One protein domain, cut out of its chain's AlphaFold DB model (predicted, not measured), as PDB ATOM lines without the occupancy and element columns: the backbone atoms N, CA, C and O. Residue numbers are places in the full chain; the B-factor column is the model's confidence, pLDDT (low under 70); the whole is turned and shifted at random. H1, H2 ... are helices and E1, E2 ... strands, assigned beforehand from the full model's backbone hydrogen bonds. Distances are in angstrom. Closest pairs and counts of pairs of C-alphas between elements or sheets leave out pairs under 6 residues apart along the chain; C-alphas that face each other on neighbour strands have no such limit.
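Overview. This is residues 26 to 141 of the 144 residues of the protein "Surface antigen" of Lactococcus lactis subsp. cremoris (strain SK11) (UniProt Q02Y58). Two similar halves meet side by side, each a small three-stranded sheet with one helix over a face: E2, E1 and E3 with H1, and E5, E4 and E6 with H2. A two-stranded hairpin, E7 and E8, covers part of the second sheet on the face away from H2, and the long loop of residues 122 to 135 joins its strands. The 116 printed residues hold two named helices and eight named strands, in the order E1 E2 H1 E3 E4 E5 H2 E6 E7 E8; the class is mixed, and the sheets, in the orders E2 - E1 - E3, E5 - E4 - E6 and E7 - E8, are antiparallel. The whole is compact, with a radius of gyration of the C-alphas of 13.7 A, and spans 34 by 33 by 27 A.

Arrangement. In the first sheet E1, residues 26 to 31, is the inner strand between E2, residues 38 to 41, and E3, residues 56 to 64. N 30 and O 39 are 2.9 A apart, and N 31 and O 56 are 2.8 A apart. H1, residues 44 to 52, is on this sheet at a height of 9.0 A and runs along the strands, its line at 14 degrees to that of E1 on the local plane; the closest C-alphas of E1 and H1 are those of Tyr 28 and Arg 47, 7.4 A apart. E2, H1 and E3 form a split strand-helix-strand unit, two strands running the same way with E1 between them, and its crossover is right-handed. In the second sheet E4, residues 69 to 76, has E5, residues 83 to 87, and E6, residues 111 to 113, as neighbours; N 74 and O 85 are 2.8 A apart, N 71 and O 111 3.0 A. H2, residues 90 to 98, is on it at a height of 9.2 A, over E5 and E4; its closest C-alphas to E4 are those of Ala 93 and Leu 74, 6.9 A apart. E5, H2 and E6 form another split strand-helix-strand unit, with E4 between the two strands in the sheet, and its crossover is right-handed. The closest C-alphas of E3 and E6 are those of Ala 64 and Tyr 112, 5.9 A apart. E7, residues 117 to 121, and E8, residues 136 to 140, form a hairpin, with N 119 and O 138 2.7 A apart. Their sheet and the sheet E5 E4 E6 make a sandwich, two sheets face to face, with strands at 42 degrees. In H1 and H2 every O i to N i+4 pair is within hydrogen-bond range.

Along the chain. E1 begins at C-alpha 26, (16.316, -6.305, 49.881), and E8 ends at C-alpha 140, (11.206, -13.322, 43.712). E4 measures 22.7 A and E3 21.1 A from first to last C-alpha.

Size, cuts and confidence. The printed part has no cut. The links H2 to E6 and E7 to E8 are long. The C-alphas farthest apart, of Asp 66 and Asn 129, are 37.9 A apart. Residues 117 to 139 and residue 141 have pLDDT under 70.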
ATOM      1  N   MET A  26      16.883  -5.688  48.679       91.56
ATOM      2  CA  MET A  26      16.316  -6.305  49.881       91.56
ATOM      3  C   MET A  26      14.909  -5.759  50.129       91.56
ATOM      4  O   MET A  26      14.733  -4.543  50.184       91.56
ATOM      5  N   VAL A  27      13.923  -6.644  50.288       91.56
ATOM      6  CA  VAL A  27      12.559  -6.267  50.674       91.56
ATOM      7  C   VAL A  27      12.294  -6.747  52.094       91.56
ATOM      8  O   VAL A  27      12.295  -7.950  52.371       91.56
ATOM      9  N   TYR A  28      12.076  -5.795  52.992       93.75
ATOM     10  CA  TYR A  28      11.734  -6.043  54.385       93.75
ATOM     11  C   TYR A  28      10.233  -6.241  54.542       93.75
ATOM     12  O   TYR A  28       9.455  -5.641  53.798       93.75
ATOM     13  N   ARG A  29       9.846  -7.072  55.510       93.56
ATOM     14  CA  ARG A  29       8.454  -7.348  55.862       93.56
ATOM     15  C   ARG A  29       8.181  -6.865  57.283       93.56
ATOM     16  O   ARG A  29       8.926  -7.188  58.203       93.56
ATOM     17  N   LEU A  30       7.114  -6.096  57.439       93.56
ATOM     18  CA  LEU A  30       6.654  -5.577  58.718       93.56
ATOM     19  C   LEU A  30       5.217  -6.019  58.956       93.56
ATOM     20  O   LEU A  30       4.426  -6.018  58.018       93.56
ATOM     21  N   TYR A  31       4.886  -6.368  60.194       91.19
ATOM     22  CA  TYR A  31       3.581  -6.880  60.596       91.19
ATOM     23  C   TYR A  31       2.897  -5.953  61.604       91.19
ATOM     24  O   TYR A  31       3.491  -5.562  62.613       91.19
ATOM     25  N   ASN A  32       1.627  -5.633  61.360       89.06
ATOM     26  CA  ASN A  32       0.803  -4.855  62.276       89.06
ATOM     27  C   ASN A  32      -0.111  -5.777  63.090       89.06
ATOM     28  O   ASN A  32      -1.093  -6.305  62.573       89.06
ATOM     29  N   HIS A  33       0.155  -5.924  64.389       88.19
ATOM     30  CA  HIS A  33      -0.667  -6.756  65.278       88.19
ATOM     31  C   HIS A  33      -2.104  -6.244  65.461       88.19
ATOM     32  O   HIS A  33      -2.977  -7.024  65.835       88.19
ATOM     33  N   ASN A  34      -2.361  -4.956  65.210       85.50
ATOM     34  CA  ASN A  34      -3.688  -4.366  65.386       85.50
ATOM     35  C   ASN A  34      -4.609  -4.647  64.192       85.50
ATOM     36  O   ASN A  34      -5.814  -4.781  64.378       85.50
ATOM     37  N   THR A  35      -4.053  -4.721  62.978       80.62
ATOM     38  CA  THR A  35      -4.829  -4.901  61.736       80.62
ATOM     39  C   THR A  35      -4.608  -6.261  61.072       80.62
ATOM     40  O   THR A  35      -5.403  -6.666  60.230       80.62
ATOM     41  N   GLY A  36      -3.552  -6.989  61.447       80.44
ATOM     42  CA  GLY A  36      -3.129  -8.227  60.787       80.44
ATOM     43  C   GLY A  36      -2.420  -8.007  59.445       80.44
ATOM     44  O   GLY A  36      -2.106  -8.975  58.748       80.44
ATOM     45  N   GLU A  37      -2.169  -6.756  59.065       82.44
ATOM     46  CA  GLU A  37      -1.590  -6.399  57.773       82.44
ATOM     47  C   GLU A  37      -0.077  -6.594  57.743       82.44
ATOM     48  O   GLU A  37       0.612  -6.519  58.765       82.44
ATOM     49  N   HIS A  38       0.440  -6.795  56.530       87.75
ATOM     50  CA  HIS A  38       1.870  -6.770  56.264       87.75
ATOM     51  C   HIS A  38       2.227  -5.603  55.346       87.75
ATOM     52  O   HIS A  38       1.560  -5.356  54.340       87.75
ATOM     53  N   PHE A  39       3.332  -4.932  55.655       90.19
ATOM     54  CA  PHE A  39       3.927  -3.899  54.822       90.19
ATOM     55  C   PHE A  39       5.290  -4.356  54.299       90.19
ATOM     56  O   PHE A  39       6.069  -4.994  55.008       90.19
ATOM     57  N   TYR A  40       5.566  -4.049  53.033       91.62
ATOM     58  CA  TYR A  40       6.755  -4.487  52.317       91.62
ATOM     59  C   TYR A  40       7.484  -3.292  51.732       91.62
ATOM     60  O   TYR A  40       6.936  -2.546  50.914       91.62
ATOM     61  N   THR A  41       8.748  -3.126  52.105       93.88
ATOM     62  CA  THR A  41       9.532  -1.969  51.678       93.88
ATOM     63  C   THR A  41      10.994  -2.303  51.413       93.88
ATOM     64  O   THR A  41      11.590  -3.157  52.064       93.88
ATOM     65  N   THR A  42      11.574  -1.605  50.439       94.62
ATOM     66  CA  THR A  42      13.023  -1.540  50.193       94.62
ATOM     67  C   THR A  42      13.674  -0.340  50.897       94.62
ATOM     68  O   THR A  42      14.898  -0.220  50.926       94.62
ATOM     69  N   SER A  43      12.870   0.562  51.469       94.81
ATOM     70  CA  SER A  43      13.309   1.791  52.124       94.81
ATOM     71  C   SER A  43      13.595   1.551  53.603       94.81
ATOM     72  O   SER A  43      12.697   1.260  54.395       94.81
ATOM     73  N   ALA A  44      14.853   1.753  53.998       93.94
ATOM     74  CA  ALA A  44      15.248   1.712  55.404       93.94
ATOM     75  C   ALA A  44      14.516   2.770  56.247       93.94
ATOM     76  O   ALA A  44      14.227   2.529  57.416       93.94
ATOM     77  N   THR A  45      14.187   3.920  55.649       96.12
ATOM     78  CA  THR A  45      13.449   4.991  56.325       96.12
ATOM     79  C   THR A  45      12.003   4.590  56.592       96.12
ATOM     80  O   THR A  45      11.541   4.774  57.710       96.12
ATOM     81  N   GLU A  46      11.300   4.013  55.609       95.06
ATOM     82  CA  GLU A  46       9.914   3.550  55.813       95.06
ATOM     83  C   GLU A  46       9.864   2.465  56.890       95.06
ATOM     84  O   GLU A  46       9.105   2.584  57.846       95.06
ATOM     85  N   ARG A  47      10.778   1.485  56.816       96.25
ATOM     86  CA  ARG A  47      10.918   0.445  57.844       96.25
ATOM     87  C   ARG A  47      11.109   1.039  59.241       96.25
ATOM     88  O   ARG A  47      10.463   0.597  60.183       96.25
ATOM     89  N   ALA A  48      11.984   2.033  59.393       97.81
ATOM     90  CA  ALA A  48      12.227   2.665  60.690       97.81
ATOM     91  C   ALA A  48      11.002   3.436  61.216       97.81
ATOM     92  O   ALA A  48      10.737   3.410  62.418       97.81
ATOM     93  N   VAL A  49      10.255   4.102  60.329       96.06
ATOM     94  CA  VAL A  49       9.023   4.827  60.682       96.06
ATOM     95  C   VAL A  49       7.952   3.864  61.191       96.06
ATOM     96  O   VAL A  49       7.384   4.108  62.253       96.06
ATOM     97  N   ASP A  50       7.730   2.749  60.502       94.81
ATOM     98  CA  ASP A  50       6.729   1.751  60.891       94.81
ATOM     99  C   ASP A  50       7.091   1.040  62.202       94.81
ATOM    100  O   ASP A  50       6.233   0.862  63.069       94.81
ATOM    101  N   ILE A  51       8.375   0.712  62.405       97.31
ATOM    102  CA  ILE A  51       8.873   0.197  63.693       97.31
ATOM    103  C   ILE A  51       8.575   1.202  64.812       97.31
ATOM    104  O   ILE A  51       8.057   0.831  65.864       97.31
ATOM    105  N   SER A  52       8.854   2.490  64.583       97.25
ATOM    106  CA  SER A  52       8.545   3.543  65.556       97.25
ATOM    107  C   SER A  52       7.038   3.716  65.786       97.25
ATOM    108  O   SER A  52       6.649   4.200  66.848       97.25
ATOM    109  N   ALA A  53       6.204   3.340  64.816       94.38
ATOM    110  CA  ALA A  53       4.748   3.330  64.922       94.38
ATOM    111  C   ALA A  53       4.196   2.049  65.583       94.38
ATOM    112  O   ALA A  53       2.981   1.920  65.731       94.38
ATOM    113  N   GLY A  54       5.063   1.121  66.004       95.50
ATOM    114  CA  GLY A  54       4.691  -0.090  66.741       95.50
ATOM    115  C   GLY A  54       4.460  -1.332  65.878       95.50
ATOM    116  O   GLY A  54       3.922  -2.317  66.381       95.50
ATOM    117  N   TRP A  55       4.854  -1.310  64.602       95.81
ATOM    118  CA  TRP A  55       4.850  -2.509  63.762       95.81
ATOM    119  C   TRP A  55       6.003  -3.438  64.155       95.81
ATOM    120  O   TRP A  55       7.103  -2.991  64.485       95.81
ATOM    121  N   THR A  56       5.766  -4.746  64.075       97.62
ATOM    122  CA  THR A  56       6.800  -5.764  64.275       97.62
ATOM    123  C   THR A  56       7.601  -5.920  62.995       97.62
ATOM    124  O   THR A  56       7.069  -6.296  61.955       97.62
ATOM    125  N   ASP A  57       8.898  -5.658  63.066       97.38
ATOM    126  CA  ASP A  57       9.820  -5.933  61.972       97.38
ATOM    127  C   ASP A  57      10.172  -7.422  61.937       97.38
ATOM    128  O   ASP A  57      10.870  -7.939  62.810       97.38
ATOM    129  N   GLU A  58       9.686  -8.116  60.912       94.25
ATOM    130  CA  GLU A  58       9.965  -9.537  60.689       94.25
ATOM    131  C   GLU A  58      11.263  -9.750  59.891       94.25
ATOM    132  O   GLU A  58      11.652 -10.885  59.605       94.25
ATOM    133  N   GLY A  59      11.953  -8.660  59.542       92.94
ATOM    134  CA  GLY A  59      13.239  -8.678  58.870       92.94
ATOM    135  C   GLY A  59      13.128  -8.853  57.358       92.94
ATOM    136  O   GLY A  59      12.219  -8.345  56.698       92.94
ATOM    137  N   LEU A  60      14.134  -9.511  56.777       90.25
ATOM    138  CA  LEU A  60      14.234  -9.705  55.333       90.25
ATOM    139  C   LEU A  60      13.182 -10.723  54.866       90.25
ATOM    140  O   LEU A  60      13.307 -11.914  55.140       90.25
ATOM    141  N   GLY A  61      12.181 -10.258  54.116       85.81
ATOM    142  CA  GLY A  61      11.168 -11.127  53.523       85.81
ATOM    143  C   GLY A  61      11.703 -11.865  52.297       85.81
ATOM    144  O   GLY A  61      11.565 -13.084  52.188       85.81
ATOM    145  N   TRP A  62      12.314 -11.129  51.363       87.00
ATOM    146  CA  TRP A  62      12.948 -11.692  50.166       87.00
ATOM    147  C   TRP A  62      13.931 -10.714  49.516       87.00
ATOM    148  O   TRP A  62      14.023  -9.539  49.881       87.00
ATOM    149  N   VAL A  63      14.635 -11.205  48.495       88.19
ATOM    150  CA  VAL A  63      15.471 -10.397  47.604       88.19
ATOM    151  C   VAL A  63      14.751 -10.237  46.262       88.19
ATOM    152  O   VAL A  63      14.434 -11.214  45.576       88.19
ATOM    153  N   ALA A  64      14.420  -8.999  45.909       88.38
ATOM    154  CA  ALA A  64      13.807  -8.655  44.635       88.38
ATOM    155  C   ALA A  64      14.895  -8.448  43.573       88.38
ATOM    156  O   ALA A  64      15.909  -7.813  43.868       88.38
ATOM    157  N   PRO A  65      14.711  -8.949  42.340       87.81
ATOM    158  CA  PRO A  65      15.657  -8.683  41.273       87.81
ATOM    159  C   PRO A  65      15.751  -7.184  40.977       87.81
ATOM    160  O   PRO A  65      14.807  -6.417  41.177       87.81
ATOM    161  N   ASP A  66      16.892  -6.787  40.445       87.62
ATOM    162  CA  ASP A  66      17.184  -5.415  40.038       87.62
ATOM    163  C   ASP A  66      16.374  -4.949  38.804       87.62
ATOM    164  O   ASP A  66      16.218  -3.753  38.546       87.62
ATOM    165  N   LYS A  67      15.819  -5.910  38.056       88.94
ATOM    166  CA  LYS A  67      14.948  -5.723  36.892       88.94
ATOM    167  C   LYS A  67      13.862  -6.794  36.825       88.94
ATOM    168  O   LYS A  67      14.011  -7.896  37.347       88.94
ATOM    169  N   GLY A  68      12.781  -6.494  36.115       90.00
ATOM    170  CA  GLY A  68      11.684  -7.429  35.892       90.00
ATOM    171  C   GLY A  68      10.360  -6.709  35.689       90.00
ATOM    172  O   GLY A  68      10.317  -5.555  35.260       90.00
ATOM    173  N   ILE A  69       9.267  -7.384  36.022       91.44
ATOM    174  CA  ILE A  69       7.933  -6.793  36.032       91.44
ATOM    175  C   ILE A  69       7.854  -5.820  37.208       91.44
ATOM    176  O   ILE A  69       8.114  -6.190  38.350       91.44
ATOM    177  N   THR A  70       7.494  -4.569  36.936       92.81
ATOM    178  CA  THR A  70       7.298  -3.563  37.987       92.81
ATOM    179  C   THR A  70       6.215  -4.006  38.963       92.81
ATOM    180  O   THR A  70       5.128  -4.388  38.533       92.81
ATOM    181  N   VAL A  71       6.491  -3.901  40.263       92.69
ATOM    182  CA  VAL A  71       5.455  -3.924  41.296       92.69
ATOM    183  C   VAL A  71       5.180  -2.484  41.719       92.69
ATOM    184  O   VAL A  71       6.064  -1.780  42.211       92.69
ATOM    185  N   TYR A  72       3.953  -2.041  41.473       93.62
ATOM    186  CA  TYR A  72       3.415  -0.767  41.930       93.62
ATOM    187  C   TYR A  72       2.835  -0.937  43.329       93.62
ATOM    188  O   TYR A  72       2.238  -1.975  43.606       93.62
ATOM    189  N   ARG A  73       2.962   0.093  44.168       94.94
ATOM    190  CA  ARG A  73       2.286   0.195  45.464       94.94
ATOM    191  C   ARG A  73       1.355   1.403  45.453       94.94
ATOM    192  O   ARG A  73       1.659   2.426  44.835       94.94
ATOM    193  N   LEU A  74       0.195   1.261  46.071       93.62
ATOM    194  CA  LEU A  74      -0.796   2.318  46.211       93.62
ATOM    195  C   LEU A  74      -1.161   2.463  47.670       93.62
ATOM    196  O   LEU A  74      -1.224   1.462  48.371       93.62
ATOM    197  N   TYR A  75      -1.466   3.686  48.075       92.56
ATOM    198  CA  TYR A  75      -1.909   4.019  49.416       92.56
ATOM    199  C   TYR A  75      -3.392   4.402  49.414       92.56
ATOM    200  O   TYR A  75      -3.829   5.228  48.604       92.56
ATOM    201  N   ASN A  76      -4.165   3.822  50.329       91.25
ATOM    202  CA  ASN A  76      -5.546   4.194  50.593       91.25
ATOM    203  C   ASN A  76      -5.624   5.124  51.816       91.25
ATOM    204  O   ASN A  76      -5.619   4.635  52.946       91.25
ATOM    205  N   PRO A  77      -5.762   6.449  51.627       90.19
ATOM    206  CA  PRO A  77      -5.899   7.385  52.745       90.19
ATOM    207  C   PRO A  77      -7.243   7.268  53.479       90.19
ATOM    208  O   PRO A  77      -7.402   7.852  54.545       90.19
ATOM    209  N   ASN A  78      -8.223   6.564  52.901       86.75
ATOM    210  CA  ASN A  78      -9.570   6.451  53.462       86.75
ATOM    211  C   ASN A  78      -9.740   5.206  54.349       86.75
ATOM    212  O   ASN A  78     -10.790   5.049  54.969       86.75
ATOM    213  N   ALA A  79      -8.749   4.311  54.390       82.19
ATOM    214  CA  ALA A  79      -8.735   3.199  55.334       82.19
ATOM    215  C   ALA A  79      -8.337   3.708  56.728       82.19
ATOM    216  O   ALA A  79      -7.461   4.565  56.856       82.19
ATOM    217  N   ALA A  80      -8.968   3.185  57.781       77.31
ATOM    218  CA  ALA A  80      -8.580   3.507  59.150       77.31
ATOM    219  C   ALA A  80      -7.150   3.002  59.408       77.31
ATOM    220  O   ALA A  80      -6.906   1.805  59.339       77.31
ATOM    221  N   GLY A  81      -6.214   3.919  59.671       74.94
ATOM    222  CA  GLY A  81      -4.782   3.601  59.781       74.94
ATOM    223  C   GLY A  81      -4.019   3.601  58.449       74.94
ATOM    224  O   GLY A  81      -2.793   3.526  58.460       74.94
ATOM    225  N   GLY A  82      -4.714   3.788  57.323       81.50
ATOM    226  CA  GLY A  82      -4.151   3.652  55.982       81.50
ATOM    227  C   GLY A  82      -4.001   2.192  55.547       81.50
ATOM    228  O   GLY A  82      -3.905   1.304  56.379       81.50
ATOM    229  N   ASP A  83      -3.988   1.946  54.239       84.50
ATOM    230  CA  ASP A  83      -3.809   0.602  53.666       84.50
ATOM    231  C   ASP A  83      -2.952   0.687  52.391       84.50
ATOM    232  O   ASP A  83      -2.932   1.726  51.716       84.50
ATOM    233  N   HIS A  84      -2.224  -0.386  52.076       88.06
ATOM    234  CA  HIS A  84      -1.339  -0.478  50.924       88.06
ATOM    235  C   HIS A  84      -1.691  -1.651  50.004       88.06
ATOM    236  O   HIS A  84      -1.703  -2.811  50.403       88.06
ATOM    237  N   TYR A  85      -1.844  -1.360  48.711       87.62
ATOM    238  CA  TYR A  85      -2.092  -2.371  47.683       87.62
ATOM    239  C   TYR A  85      -0.906  -2.506  46.739       87.62
ATOM    240  O   TYR A  85      -0.405  -1.496  46.240       87.62
ATOM    241  N   TYR A  86      -0.488  -3.738  46.444       89.69
ATOM    242  CA  TYR A  86       0.637  -4.001  45.553       89.69
ATOM    243  C   TYR A  86       0.167  -4.762  44.317       89.69
ATOM    244  O   TYR A  86      -0.584  -5.734  44.392       89.69
ATOM    245  N   THR A  87       0.618  -4.330  43.144       89.75
ATOM    246  CA  THR A  87       0.208  -4.955  41.888       89.75
ATOM    247  C   THR A  87       1.256  -4.846  40.799       89.75
ATOM    248  O   THR A  87       1.974  -3.857  40.685       89.75
ATOM    249  N   LYS A  88       1.308  -5.867  39.940       90.38
ATOM    250  CA  LYS A  88       2.060  -5.832  38.679       90.38
ATOM    251  C   LYS A  88       1.299  -5.110  37.558       90.38
ATOM    252  O   LYS A  88       1.874  -4.791  36.520       90.38
ATOM    253  N   SER A  89       0.000  -4.868  37.741       89.44
ATOM    254  CA  SER A  89      -0.878  -4.278  36.736       89.44
ATOM    255  C   SER A  89      -1.010  -2.775  36.941       89.44
ATOM    256  O   SER A  89      -1.698  -2.300  37.844       89.44
ATOM    257  N   LYS A  90      -0.407  -2.000  36.034       92.81
ATOM    258  CA  LYS A  90      -0.587  -0.542  36.012       92.81
ATOM    259  C   LYS A  90      -2.055  -0.149  35.800       92.81
ATOM    260  O   LYS A  90      -2.494   0.870  36.319       92.81
ATOM    261  N   TYR A  91      -2.812  -0.959  35.059       92.38
ATOM    262  CA  TYR A  91      -4.243  -0.744  34.842       92.38
ATOM    263  C   TYR A  91      -5.049  -0.905  36.140       92.38
ATOM    264  O   TYR A  91      -5.877  -0.054  36.457       92.38
ATOM    265  N   GLU A  92      -4.776  -1.955  36.922       89.19
ATOM    266  CA  GLU A  92      -5.415  -2.168  38.229       89.19
ATOM    267  C   GLU A  92      -5.089  -1.025  39.192       89.19
ATOM    268  O   GLU A  92      -5.991  -0.453  39.803       89.19
ATOM    269  N   ALA A  93      -3.816  -0.629  39.247       90.50
ATOM    270  CA  ALA A  93      -3.383   0.521  40.023       90.50
ATOM    271  C   ALA A  93      -4.139   1.800  39.614       90.50
ATOM    272  O   ALA A  93      -4.729   2.481  40.452       90.50
ATOM    273  N   GLN A  94      -4.218   2.095  38.314       95.44
ATOM    274  CA  GLN A  94      -4.958   3.261  37.831       95.44
ATOM    275  C   GLN A  94      -6.454   3.192  38.182       95.44
ATOM    276  O   GLN A  94      -7.048   4.216  38.512       95.44
ATOM    277  N   SER A  95      -7.063   2.001  38.164       93.06
ATOM    278  CA  SER A  95      -8.460   1.814  38.577       93.06
ATOM    279  C   SER A  95      -8.686   2.179  40.049       93.06
ATOM    280  O   SER A  95      -9.668   2.848  40.366       93.06
ATOM    281  N   LEU A  96      -7.769   1.803  40.944       91.06
ATOM    282  CA  LEU A  96      -7.821   2.181  42.361       91.06
ATOM    283  C   LEU A  96      -7.584   3.682  42.563       91.06
ATOM    284  O   LEU A  96      -8.286   4.318  43.350       91.06
ATOM    285  N   VAL A  97      -6.659   4.281  41.810       96.00
ATOM    286  CA  VAL A  97      -6.431   5.736  41.841       96.00
ATOM    287  C   VAL A  97      -7.681   6.505  41.414       96.00
ATOM    288  O   VAL A  97      -8.062   7.472  42.072       96.00
ATOM    289  N   ASN A  98      -8.390   6.032  40.385       94.62
ATOM    290  CA  ASN A  98      -9.674   6.606  39.969       94.62
ATOM    291  C   ASN A  98     -10.760   6.486  41.060       94.62
ATOM    292  O   ASN A  98     -11.731   7.237  41.039       94.62
ATOM    293  N   LYS A  99     -10.588   5.570  42.023       92.38
ATOM    294  CA  LYS A  99     -11.436   5.397  43.215       92.38
ATOM    295  C   LYS A  99     -10.920   6.162  44.446       92.38
ATOM    296  O   LYS A  99     -11.416   5.948  45.547       92.38
ATOM    297  N   GLY A 100      -9.930   7.041  44.283       93.69
ATOM    298  CA  GLY A 100      -9.424   7.922  45.342       93.69
ATOM    299  C   GLY A 100      -8.141   7.458  46.035       93.69
ATOM    300  O   GLY A 100      -7.622   8.194  46.877       93.69
ATOM    301  N   TRP A 101      -7.592   6.295  45.666       95.56
ATOM    302  CA  TRP A 101      -6.281   5.853  46.152       95.56
ATOM    303  C   TRP A 101      -5.166   6.746  45.593       95.56
ATOM    304  O   TRP A 101      -5.342   7.460  44.599       95.56
ATOM    305  N   LYS A 102      -3.995   6.717  46.228       97.12
ATOM    306  CA  LYS A 102      -2.819   7.493  45.829       97.12
ATOM    307  C   LYS A 102      -1.721   6.572  45.321       97.12
ATOM    308  O   LYS A 102      -1.507   5.491  45.861       97.12
ATOM    309  N   TRP A 103      -1.013   7.019  44.289       97.31
ATOM    310  CA  TRP A 103       0.238   6.386  43.891       97.31
ATOM    311  C   TRP A 103       1.258   6.537  45.011       97.31
ATOM    312  O   TRP A 103       1.565   7.661  45.412       97.31
ATOM    313  N   ASP A 104       1.811   5.421  45.460       95.06
ATOM    314  CA  ASP A 104       3.005   5.424  46.292       95.06
ATOM    315  C   ASP A 104       4.256   5.445  45.395       95.06
ATOM    316  O   ASP A 104       4.193   5.124  44.202       95.06
ATOM    317  N   ASN A 105       5.386   5.895  45.938       95.06
ATOM    318  CA  ASN A 105       6.666   6.038  45.258       95.06
ATOM    319  C   ASN A 105       6.540   6.797  43.924       95.06
ATOM    320  O   ASN A 105       7.202   6.490  42.930       95.06
ATOM    321  N   GLN A 106       5.626   7.774  43.878       95.00
ATOM    322  CA  GLN A 106       5.329   8.575  42.686       95.00
ATOM    323  C   GLN A 106       4.946   7.715  41.459       95.00
ATOM    324  O   GLN A 106       5.213   8.095  40.319       95.00
ATOM    325  N   GLY A 107       4.367   6.531  41.684       93.44
ATOM    326  CA  GLY A 107       3.985   5.585  40.632       93.44
ATOM    327  C   GLY A 107       5.156   4.829  39.997       93.44
ATOM    328  O   GLY A 107       4.981   4.186  38.960       93.44
ATOM    329  N   LYS A 108       6.352   4.905  40.593       95.25
ATOM    330  CA  LYS A 108       7.523   4.111  40.204       95.25
ATOM    331  C   LYS A 108       7.508   2.758  40.917       95.25
ATOM    332  O   LYS A 108       6.792   2.559  41.895       95.25
ATOM    333  N   ALA A 109       8.316   1.822  40.422       93.19
ATOM    334  CA  ALA A 109       8.476   0.511  41.040       93.19
ATOM    335  C   ALA A 109       8.935   0.643  42.499       93.19
ATOM    336  O   ALA A 109       9.954   1.283  42.753       93.19
ATOM    337  N   VAL A 110       8.221   0.022  43.440       93.25
ATOM    338  CA  VAL A 110       8.736  -0.157  44.815       93.25
ATOM    339  C   VAL A 110       9.756  -1.299  44.882       93.25
ATOM    340  O   VAL A 110      10.685  -1.268  45.686       93.25
ATOM    341  N   PHE A 111       9.605  -2.278  43.987       92.69
ATOM    342  CA  PHE A 111      10.550  -3.348  43.670       92.69
ATOM    343  C   PHE A 111      10.120  -4.035  42.360       92.69
ATOM    344  O   PHE A 111       9.040  -3.757  41.825       92.69
ATOM    345  N   TYR A 112      10.952  -4.932  41.827       91.19
ATOM    346  CA  TYR A 112      10.621  -5.729  40.643       91.19
ATOM    347  C   TYR A 112      10.275  -7.170  41.008       91.19
ATOM    348  O   TYR A 112      10.762  -7.717  41.989       91.19
ATOM    349  N   SER A 113       9.445  -7.791  40.178       88.00
ATOM    350  CA  SER A 113       9.155  -9.219  40.178       88.00
ATOM    351  C   SER A 113       9.835  -9.872  38.979       88.00
ATOM    352  O   SER A 113       9.715  -9.388  37.856       88.00
ATOM    353  N   GLY A 114      10.534 -10.980  39.193       82.06
ATOM    354  CA  GLY A 114      11.278 -11.646  38.120       82.06
ATOM    355  C   GLY A 114      12.148 -12.823  38.551       82.06
ATOM    356  O   GLY A 114      13.013 -13.231  37.785       82.06
ATOM    357  N   GLY A 115      11.970 -13.343  39.772       72.88
ATOM    358  CA  GLY A 115      12.604 -14.597  40.188       72.88
ATOM    359  C   GLY A 115      11.782 -15.828  39.797       72.88
ATOM    360  O   GLY A 115      10.850 -15.734  39.005       72.88
ATOM    361  N   ASN A 116      12.102 -16.975  40.398       72.56
ATOM    362  CA  ASN A 116      11.394 -18.242  40.159       72.56
ATOM    363  C   ASN A 116      10.586 -18.710  41.378       72.56
ATOM    364  O   ASN A 116       9.889 -19.717  41.294       72.56
ATOM    365  N   LEU A 117      10.680 -18.009  42.514       67.50
ATOM    366  CA  LEU A 117       9.931 -18.345  43.720       67.50
ATOM    367  C   LEU A 117       8.625 -17.540  43.749       67.50
ATOM    368  O   LEU A 117       8.711 -16.317  43.881       67.50
ATOM    369  N   PRO A 118       7.440 -18.166  43.640       67.12
ATOM    370  CA  PRO A 118       6.185 -17.458  43.848       67.12
ATOM    371  C   PRO A 118       6.070 -17.058  45.323       67.12
ATOM    372  O   PRO A 118       6.112 -17.896  46.221       67.12
ATOM    373  N   ILE A 119       5.935 -15.763  45.567       68.62
ATOM    374  CA  ILE A 119       5.567 -15.181  46.852       68.62
ATOM    375  C   ILE A 119       4.154 -14.642  46.706       68.62
ATOM    376  O   ILE A 119       3.853 -13.863  45.801       68.62
ATOM    377  N   TYR A 120       3.288 -15.062  47.615       66.06
ATOM    378  CA  TYR A 120       1.942 -14.536  47.712       66.06
ATOM    379  C   TYR A 120       1.967 -13.389  48.704       66.06
ATOM    380  O   TYR A 120       2.217 -13.586  49.891       66.06
ATOM    381  N   VAL A 121       1.736 -12.184  48.200       64.25
ATOM    382  CA  VAL A 121       1.462 -11.048  49.070       64.25
ATOM    383  C   VAL A 121      -0.043 -11.044  49.317       64.25
ATOM    384  O   VAL A 121      -0.831 -11.077  48.367       64.25
ATOM    385  N   ALA A 122      -0.424 -11.114  50.590       53.38
ATOM    386  CA  ALA A 122      -1.811 -11.039  51.022       53.38
ATOM    387  C   ALA A 122      -2.242  -9.568  51.065       53.38
ATOM    388  O   ALA A 122      -1.487  -8.724  51.543       53.38
ATOM    389  N   TYR A 123      -3.445  -9.274  50.575       58.41
ATOM    390  CA  TYR A 123      -4.046  -7.943  50.672       58.41
ATOM    391  C   TYR A 123      -5.448  -8.059  51.258       58.41
ATOM    392  O   TYR A 123      -6.200  -8.976  50.910       58.41
ATOM    393  N   THR A 124      -5.806  -7.094  52.092       48.12
ATOM    394  CA  THR A 124      -7.154  -6.848  52.599       48.12
ATOM    395  C   THR A 124      -7.859  -5.909  51.620       48.12
ATOM    396  O   THR A 124      -7.545  -4.732  51.524       48.12
ATOM    397  N   THR A 125      -8.798  -6.404  50.807       46.09
ATOM    398  CA  THR A 125      -9.565  -5.504  49.928       46.09
ATOM    399  C   THR A 125     -10.790  -4.950  50.658       46.09
ATOM    400  O   THR A 125     -11.603  -5.748  51.118       46.09
ATOM    401  N   PRO A 126     -11.031  -3.626  50.666       45.22
ATOM    402  CA  PRO A 126     -12.226  -3.040  51.286       45.22
ATOM    403  C   PRO A 126     -13.526  -3.244  50.478       45.22
ATOM    404  O   PRO A 126     -14.544  -2.620  50.774       45.22
ATOM    405  N   MET A 127     -13.533  -4.074  49.426       44.91
ATOM    406  CA  MET A 127     -14.733  -4.281  48.606       44.91
ATOM    407  C   MET A 127     -15.591  -5.421  49.164       44.91
ATOM    408  O   MET A 127     -15.283  -6.578  48.917       44.91
ATOM    409  N   LEU A 128     -16.689  -5.032  49.830       34.53
ATOM    410  CA  LEU A 128     -17.803  -5.845  50.347       34.53
ATOM    411  C   LEU A 128     -17.414  -6.979  51.305       34.53
ATOM    412  O   LEU A 128     -16.809  -7.938  50.868       34.53
ATOM    413  N   ASN A 129     -17.893  -6.887  52.554       37.06
ATOM    414  CA  ASN A 129     -18.157  -7.909  53.592       37.06
ATOM    415  C   ASN A 129     -18.045  -9.416  53.233       37.06
ATOM    416  O   ASN A 129     -18.932 -10.212  53.540       37.06
ATOM    417  N   LEU A 130     -16.936  -9.822  52.643       31.84
ATOM    418  CA  LEU A 130     -16.433 -11.171  52.502       31.84
ATOM    419  C   LEU A 130     -14.917 -11.016  52.547       31.84
ATOM    420  O   LEU A 130     -14.330 -10.357  51.690       31.84
ATOM    421  N   GLU A 131     -14.292 -11.596  53.566       33.38
ATOM    422  CA  GLU A 131     -12.841 -11.711  53.678       33.38
ATOM    423  C   GLU A 131     -12.301 -12.569  52.523       33.38
ATOM    424  O   GLU A 131     -12.044 -13.763  52.665       33.38
ATOM    425  N   LEU A 132     -12.165 -11.980  51.337       32.31
ATOM    426  CA  LEU A 132     -11.457 -12.606  50.236       32.31
ATOM    427  C   LEU A 132     -10.003 -12.147  50.310       32.31
ATOM    428  O   LEU A 132      -9.640 -11.089  49.801       32.31
ATOM    429  N   ILE A 133      -9.166 -12.963  50.949       36.81
ATOM    430  CA  ILE A 133      -7.711 -12.851  50.840       36.81
ATOM    431  C   ILE A 133      -7.361 -13.153  49.376       36.81
ATOM    432  O   ILE A 133      -7.217 -14.309  48.979       36.81
ATOM    433  N   ILE A 134      -7.263 -12.122  48.532       41.00
ATOM    434  CA  ILE A 134      -6.786 -12.293  47.158       41.00
ATOM    435  C   ILE A 134      -5.263 -12.399  47.226       41.00
ATOM    436  O   ILE A 134      -4.548 -11.399  47.214       41.00
ATOM    437  N   THR A 135      -4.752 -13.624  47.283       45.12
ATOM    438  CA  THR A 135      -3.324 -13.890  47.110       45.12
ATOM    439  C   THR A 135      -2.956 -13.717  45.633       45.12
ATOM    440  O   THR A 135      -3.453 -14.458  44.783       45.12
ATOM    441  N   ARG A 136      -2.082 -12.757  45.295       55.56
ATOM    442  CA  ARG A 136      -1.492 -12.657  43.943       55.56
ATOM    443  C   ARG A 136      -0.037 -13.117  43.959       55.56
ATOM    444  O   ARG A 136       0.720 -12.747  44.851       55.56
ATOM    445  N   GLU A 137       0.355 -13.868  42.932       58.22
ATOM    446  CA  GLU A 137       1.728 -14.350  42.757       58.22
ATOM    447  C   GLU A 137       2.680 -13.238  42.308       58.22
ATOM    448  O   GLU A 137       2.574 -12.676  41.205       58.22
ATOM    449  N   ILE A 138       3.667 -12.967  43.151       66.12
ATOM    450  CA  ILE A 138       4.824 -12.131  42.866       66.12
ATOM    451  C   ILE A 138       6.064 -13.027  42.899       66.12
ATOM    452  O   ILE A 138       6.374 -13.620  43.919       66.12
ATOM    453  N   TYR A 139       6.798 -13.129  41.793       64.00
ATOM    454  CA  TYR A 139       7.969 -14.007  41.717       64.00
ATOM    455  C   TYR A 139       9.262 -13.303  42.141       64.00
ATOM    456  O   TYR A 139       9.572 -12.240  41.593       64.00
ATOM    457  N   MET A 140      10.031 -13.915  43.048       73.12
ATOM    458  CA  MET A 140      11.206 -13.322  43.712       73.12
ATOM    459  C   MET A 140      12.393 -14.294  43.825       73.12
ATOM    460  O   MET A 140      12.264 -15.482  43.513       73.12
ATOM    461  N   LYS A 141      13.580 -13.794  44.206       56.84
ATOM    462  CA  LYS A 141      14.754 -14.647  44.455       56.84
ATOM    463  C   LYS A 141      14.670 -15.218  45.874       56.84
ATOM    464  O   LYS A 141      14.421 -14.486  46.832       56.84
TER     465      LYS A 141